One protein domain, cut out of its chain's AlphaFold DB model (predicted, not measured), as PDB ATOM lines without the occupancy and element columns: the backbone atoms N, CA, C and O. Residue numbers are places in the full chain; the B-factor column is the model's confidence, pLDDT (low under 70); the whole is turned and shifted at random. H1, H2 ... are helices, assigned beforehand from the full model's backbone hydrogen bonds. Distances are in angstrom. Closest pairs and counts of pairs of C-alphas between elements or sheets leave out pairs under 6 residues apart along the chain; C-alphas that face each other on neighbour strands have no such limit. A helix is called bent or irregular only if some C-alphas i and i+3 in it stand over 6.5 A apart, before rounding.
ATOM      1  N   TYR A  61     -25.618  -7.895  13.731       84.94
ATOM      2  CA  TYR A  61     -25.846  -6.468  13.962       84.94
ATOM      3  C   TYR A  61     -24.757  -5.573  13.361       84.94
ATOM      4  O   TYR A  61     -24.812  -4.357  13.548       84.94
ATOM      5  N   ALA A  62     -23.802  -6.118  12.599       78.56
ATOM      6  CA  ALA A  62     -22.678  -5.354  12.055       78.56
ATOM      7  C   ALA A  62     -23.123  -4.121  11.239       78.56
ATOM      8  O   ALA A  62     -22.584  -3.026  11.414       78.56
ATOM      9  N   GLU A  63     -24.159  -4.257  10.404       78.81
ATOM     10  CA  GLU A  63     -24.711  -3.130   9.635       78.81
ATOM     11  C   GLU A  63     -25.371  -2.070  10.526       78.81
ATOM     12  O   GLU A  63     -25.225  -0.866  10.296       78.81
ATOM     13  N   VAL A  64     -26.082  -2.503  11.572       83.88
ATOM     14  CA  VAL A  64     -26.734  -1.608  12.538       83.88
ATOM     15  C   VAL A  64     -25.683  -0.808  13.299       83.88
ATOM     16  O   VAL A  64     -25.798   0.415  13.388       83.88
ATOM     17  N   VAL A  65     -24.631  -1.476  13.774       79.00
ATOM     18  CA  VAL A  65     -23.485  -0.850  14.440       79.00
ATOM     19  C   VAL A  65     -22.801   0.150  13.507       79.00
ATOM     20  O   VAL A  65     -22.559   1.289  13.904       79.00
ATOM     21  N   GLY A  66     -22.548  -0.232  12.251       76.19
ATOM     22  CA  GLY A  66     -21.960   0.657  11.247       76.19
ATOM     23  C   GLY A  66     -22.792   1.921  11.021       76.19
ATOM     24  O   GLY A  66     -22.260   3.034  11.043       76.19
ATOM     25  N   ARG A  67     -24.116   1.774  10.884       87.62
ATOM     26  CA  ARG A  67     -25.046   2.904  10.753       87.62
ATOM     27  C   ARG A  67     -25.042   3.795  11.994       87.62
ATOM     28  O   ARG A  67     -24.923   5.008  11.851       87.62
ATOM     29  N   MET A  68     -25.145   3.219  13.194       79.19
ATOM     30  CA  MET A  68     -25.157   3.976  14.451       79.19
ATOM     31  C   MET A  68     -23.855   4.753  14.661       79.19
ATOM     32  O   MET A  68     -23.915   5.945  14.946       79.19
ATOM     33  N   ARG A  69     -22.692   4.126  14.431       80.94
ATOM     34  CA  ARG A  69     -21.379   4.795  14.498       80.94
ATOM     35  C   ARG A  69     -21.292   5.964  13.520       80.94
ATOM     36  O   ARG A  69     -20.855   7.047  13.899       80.94
ATOM     37  N   LYS A  70     -21.747   5.771  12.277       79.06
ATOM     38  CA  LYS A  70     -21.750   6.825  11.254       79.06
ATOM     39  C   LYS A  70     -22.648   7.999  11.646       79.06
ATOM     40  O   LYS A  70     -22.222   9.146  11.528       79.06
ATOM     41  N   THR A  71     -23.871   7.725  12.099       85.62
ATOM     42  CA  THR A  71     -24.813   8.768  12.528       85.62
ATOM     43  C   THR A  71     -24.291   9.515  13.749       85.62
ATOM     44  O   THR A  71     -24.274  10.740  13.731       85.62
ATOM     45  N   LEU A  72     -23.805   8.798  14.766       84.69
ATOM     46  CA  LEU A  72     -23.238   9.402  15.970       84.69
ATOM     47  C   LEU A  72     -22.065  10.321  15.621       84.69
ATOM     48  O   LEU A  72     -22.083  11.489  15.989       84.69
ATOM     49  N   ARG A  73     -21.099   9.831  14.833       84.94
ATOM     50  CA  ARG A  73     -19.962  10.639  14.377       84.94
ATOM     51  C   ARG A  73     -20.423  11.912  13.667       84.94
ATOM     52  O   ARG A  73     -19.913  12.989  13.958       84.94
ATOM     53  N   ALA A  74     -21.376  11.800  12.742       83.19
ATOM     54  CA  ALA A  74     -21.881  12.953  12.003       83.19
ATOM     55  C   ALA A  74     -22.525  13.996  12.930       83.19
ATOM     56  O   ALA A  74     -22.254  15.186  12.778       83.19
ATOM     57  N   GLU A  75     -23.327  13.561  13.905       90.00
ATOM     58  CA  GLU A  75     -23.954  14.474  14.861       90.00
ATOM     59  C   GLU A  75     -22.930  15.108  15.806       90.00
ATOM     60  O   GLU A  75     -22.991  16.318  15.992       90.00
ATOM     61  N   MET A  76     -21.947  14.358  16.318       87.31
ATOM     62  CA  MET A  76     -20.885  14.907  17.178       87.31
ATOM     63  C   MET A  76     -20.042  15.967  16.454       87.31
ATOM     64  O   MET A  76     -19.713  17.010  17.020       87.31
ATOM     65  N   VAL A  77     -19.721  15.738  15.175       88.81
ATOM     66  CA  VAL A  77     -18.989  16.720  14.356       88.81
ATOM     67  C   VAL A  77     -19.840  17.958  14.096       88.81
ATOM     68  O   VAL A  77     -19.369  19.083  14.256       88.81
ATOM     69  N   LYS A  78     -21.103  17.758  13.714       90.94
ATOM     70  CA  LYS A  78     -22.043  18.836  13.398       90.94
ATOM     71  C   LYS A  78     -22.359  19.704  14.614       90.94
ATOM     72  O   LYS A  78     -22.413  20.923  14.482       90.94
ATOM     73  N   SER A  79     -22.581  19.095  15.777       90.38
ATOM     74  CA  SER A  79     -22.856  19.811  17.026       90.38
ATOM     75  C   SER A  79     -21.601  20.432  17.634       90.38
ATOM     76  O   SER A  79     -21.715  21.334  18.463       90.38
ATOM     77  N   ARG A  80     -20.419  19.990  17.181       90.81
ATOM     78  CA  ARG A  80     -19.112  20.331  17.749       90.81
ATOM     79  C   ARG A  80     -19.052  19.922  19.218       90.81
ATOM     80  O   ARG A  80     -18.778  20.734  20.096       90.81
ATOM     81  N   ASP A  81     -19.374  18.653  19.442       87.75
ATOM     82  CA  ASP A  81     -19.633  18.063  20.748       87.75
ATOM     83  C   ASP A  81     -18.480  18.280  21.734       87.75
ATOM     84  O   ASP A  81     -17.375  17.766  21.555       87.75
ATOM     85  N   THR A  82     -18.745  19.039  22.797       85.88
ATOM     86  CA  THR A  82     -17.773  19.317  23.859       85.88
ATOM     87  C   THR A  82     -17.441  18.084  24.689       85.88
ATOM     88  O   THR A  82     -16.404  18.086  25.340       85.88
ATOM     89  N   GLY A  83     -18.268  17.031  24.649       81.88
ATOM     90  CA  GLY A  83     -17.978  15.747  25.292       81.88
ATOM     91  C   GLY A  83     -16.770  15.019  24.692       81.88
ATOM     92  O   GLY A  83     -16.280  14.059  25.271       81.88
ATOM     93  N   LEU A  84     -16.254  15.489  23.551       80.44
ATOM     94  CA  LEU A  84     -14.988  15.028  22.975       80.44
ATOM     95  C   LEU A  84     -13.749  15.582  23.688       80.44
ATOM     96  O   LEU A  84     -12.641  15.120  23.423       80.44
ATOM     97  N   VAL A  85     -13.914  16.594  24.540       77.12
ATOM     98  CA  VAL A  85     -12.812  17.224  25.265       77.12
ATOM     99  C   VAL A  85     -12.699  16.581  26.649       77.12
ATOM    100  O   VAL A  85     -13.688  16.580  27.383       77.12
ATOM    101  N   PRO A  86     -11.517  16.064  27.037       74.25
ATOM    102  CA  PRO A  86     -11.303  15.536  28.380       74.25
ATOM    103  C   PRO A  86     -11.664  16.561  29.459       74.25
ATOM    104  O   PRO A  86     -11.285  17.731  29.369       74.25
ATOM    105  N   GLU A  87     -12.359  16.120  30.508       72.75
ATOM    106  CA  GLU A  87     -12.908  17.006  31.544       72.75
ATOM    107  C   GLU A  87     -11.832  17.890  32.199       72.75
ATOM    108  O   GLU A  87     -12.024  19.098  32.361       72.75
ATOM    109  N   GLY A  88     -10.653  17.319  32.473       69.19
ATOM    110  CA  GLY A  88      -9.509  18.044  33.034       69.19
ATOM    111  C   GLY A  88      -8.974  19.166  32.134       69.19
ATOM    112  O   GLY A  88      -8.406  20.140  32.628       69.19
ATOM    113  N   MET A  89      -9.202  19.085  30.819       75.38
ATOM    114  CA  MET A  89      -8.792  20.110  29.857       75.38
ATOM    115  C   MET A  89      -9.829  21.224  29.698       75.38
ATOM    116  O   MET A  89      -9.467  22.332  29.295       75.38
ATOM    117  N   CYS A  90     -11.102  20.970  30.019       75.94
ATOM    118  CA  CYS A  90     -12.203  21.896  29.751       75.94
ATOM    119  C   CYS A  90     -11.958  23.290  30.347       75.94
ATOM    120  O   CYS A  90     -12.074  24.297  29.650       75.94
ATOM    121  N   SER A  91     -11.552  23.362  31.617       77.25
ATOM    122  CA  SER A  91     -11.298  24.646  32.290       77.25
ATOM    123  C   SER A  91     -10.111  25.404  31.684       77.25
ATOM    124  O   SER A  91     -10.165  26.623  31.522       77.25
ATOM    125  N   ALA A  92      -9.042  24.690  31.317       77.56
ATOM    126  CA  ALA A  92      -7.848  25.289  30.727       77.56
ATOM    127  C   ALA A  92      -8.113  25.816  29.309       77.56
ATOM    128  O   ALA A  92      -7.660  26.908  28.962       77.56
ATOM    129  N   LEU A  93      -8.872  25.064  28.509       77.38
ATOM    130  CA  LEU A  93      -9.225  25.435  27.142       77.38
ATOM    131  C   LEU A  93     -10.226  26.592  27.117       77.38
ATOM    132  O   LEU A  93      -9.989  27.584  26.431       77.38
ATOM    133  N   ALA A  94     -11.318  26.506  27.884       82.56
ATOM    134  CA  ALA A  94     -12.353  27.541  27.900       82.56
ATOM    135  C   ALA A  94     -11.851  28.884  28.460       82.56
ATOM    136  O   ALA A  94     -12.352  29.953  28.089       82.56
ATOM    137  N   GLY A  95     -10.853  28.856  29.350       84.75
ATOM    138  CA  GLY A  95     -10.294  30.049  29.974       84.75
ATOM    139  C   GLY A  95     -11.350  30.815  30.774       84.75
ATOM    140  O   GLY A  95     -11.808  30.355  31.814       84.75
ATOM    141  N   LYS A  96     -11.720  32.015  30.307       86.06
ATOM    142  CA  LYS A  96     -12.782  32.836  30.930       86.06
ATOM    143  C   LYS A  96     -14.174  32.610  30.326       86.06
ATOM    144  O   LYS A  96     -15.135  33.174  30.842       86.06
ATOM    145  N   GLY A  97     -14.263  31.886  29.211       86.88
ATOM    146  CA  GLY A  97     -15.515  31.598  28.513       86.88
ATOM    147  C   GLY A  97     -16.081  30.232  28.883       86.88
ATOM    148  O   GLY A  97     -15.632  29.579  29.823       86.88
ATOM    149  N   THR A  98     -17.071  29.791  28.118       89.75
ATOM    150  CA  THR A  98     -17.642  28.443  28.230       89.75
ATOM    151  C   THR A  98     -17.059  27.498  27.180       89.75
ATOM    152  O   THR A  98     -16.665  27.917  26.089       89.75
ATOM    153  N   MET A  99     -17.078  26.193  27.466       84.81
ATOM    154  CA  MET A  99     -16.722  25.176  26.467       84.81
ATOM    155  C   MET A  99     -17.613  25.242  25.225       84.81
ATOM    156  O   MET A  99     -17.130  25.021  24.120       84.81
ATOM    157  N   TYR A 100     -18.887  25.610  25.386       87.12
ATOM    158  CA  TYR A 100     -19.802  25.815  24.265       87.12
ATOM    159  C   TYR A 100     -19.317  26.932  23.330       87.12
ATOM    160  O   TYR A 100     -19.258  26.740  22.118       87.12
ATOM    161  N   GLU A 101     -18.938  28.089  23.876       88.94
ATOM    162  CA  GLU A 101     -18.437  29.217  23.080       88.94
ATOM    163  C   GLU A 101     -17.118  28.875  22.388       88.94
ATOM    164  O   GLU A 101     -16.953  29.179  21.207       88.94
ATOM    165  N   LEU A 102     -16.208  28.192  23.091       88.12
ATOM    166  CA  LEU A 102     -14.962  27.706  22.505       88.12
ATOM    167  C   LEU A 102     -15.239  26.737  21.354       88.12
ATOM    168  O   LEU A 102     -14.674  26.889  20.270       88.12
ATOM    169  N   ALA A 103     -16.129  25.767  21.567       87.81
ATOM    170  CA  ALA A 103     -16.501  24.789  20.562       87.81
ATOM    171  C   ALA A 103     -17.062  25.484  19.325       87.81
ATOM    172  O   ALA A 103     -16.477  25.358  18.250       87.81
ATOM    173  N   GLN A 104     -18.130  26.274  19.468       90.44
ATOM    174  CA  GLN A 104     -18.783  26.963  18.349       90.44
ATOM    175  C   GLN A 104     -17.871  27.992  17.665       90.44
ATOM    176  O   GLN A 104     -17.993  28.212  16.463       90.44
ATOM    177  N   GLY A 105     -16.913  28.569  18.396       89.12
ATOM    178  CA  GLY A 105     -15.910  29.500  17.879       89.12
ATOM    179  C   GLY A 105     -14.750  28.859  17.110       89.12
ATOM    180  O   GLY A 105     -13.849  29.576  16.682       89.12
ATOM    181  N   GLY A 106     -14.738  27.533  16.930       86.12
ATOM    182  CA  GLY A 106     -13.659  26.851  16.205       86.12
ATOM    183  C   GLY A 106     -12.468  26.434  17.072       86.12
ATOM    184  O   GLY A 106     -11.419  26.105  16.531       86.12
ATOM    185  N   GLY A 107     -12.601  26.444  18.401       80.88
ATOM    186  CA  GLY A 107     -11.493  26.222  19.340       80.88
ATOM    187  C   GLY A 107     -10.926  24.800  19.394       80.88
ATOM    188  O   GLY A 107      -9.902  24.589  20.034       80.88
ATOM    189  N   PHE A 108     -11.560  23.839  18.723       79.62
ATOM    190  CA  PHE A 108     -10.994  22.517  18.439       79.62
ATOM    191  C   PHE A 108     -11.623  21.926  17.171       79.62
ATOM    192  O   PHE A 108     -12.638  22.435  16.686       79.62
ATOM    193  N   ASP A 109     -11.039  20.857  16.633       84.19
ATOM    194  CA  ASP A 109     -11.600  20.112  15.504       84.19
ATOM    195  C   ASP A 109     -12.233  18.785  15.975       84.19
ATOM    196  O   ASP A 109     -11.507  17.826  16.244       84.19
TER     197      ASP A 109
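Overview. This is residues 61 to 109 of the 222 residues of an uncharacterized protein of Akkermansiaceae bacterium (UniProt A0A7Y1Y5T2). One long helix, H1, sticks out as an arm by its residues 61 to 72 from a small head that holds two short helices, H2 and H3, and the loops round them. H2 and H3 meet at a corner. The printed part has 49 residues with three named helices, H1, H2, H3 in chain order, and no named strand: all helix. It is loose, with a radius of gyration of the C-alphas of 13.6 A, and spans 44 by 20 by 12 A, the arm making the length.

Arrangement. H1, residues 61 to 79, is apart from H2, residues 87 to 94, and only just apart from H3, residues 99 to 104, at 8.3 A. H2 and H3 touch only at the corner; their closest C-alphas, of Ala 94 and Leu 102, are 6.0 A apart. They run the same way at a steep tilt of 62 degrees. In H1 and H3 every O i to N i+4 pair is within hydrogen-bond range, in H2 2 of 4.

Along the chain. H1 measures 26.6 A, from C-alpha 61 at (-25.846, -6.468, 13.962). H2 is only just irregular: C-alphas 88 and 91 are 6.9 A apart. H3 ends at C-alpha 104, (-18.783, 26.963, 18.349).

Size, cuts and confidence. The C-alphas farthest apart, of Tyr 61 and Lys 96, are 44.8 A apart. The printed part has no cut. The link from H1 to H2 is short, that from H2 to H3 tight. Residue 88 alone has pLDDT under 70.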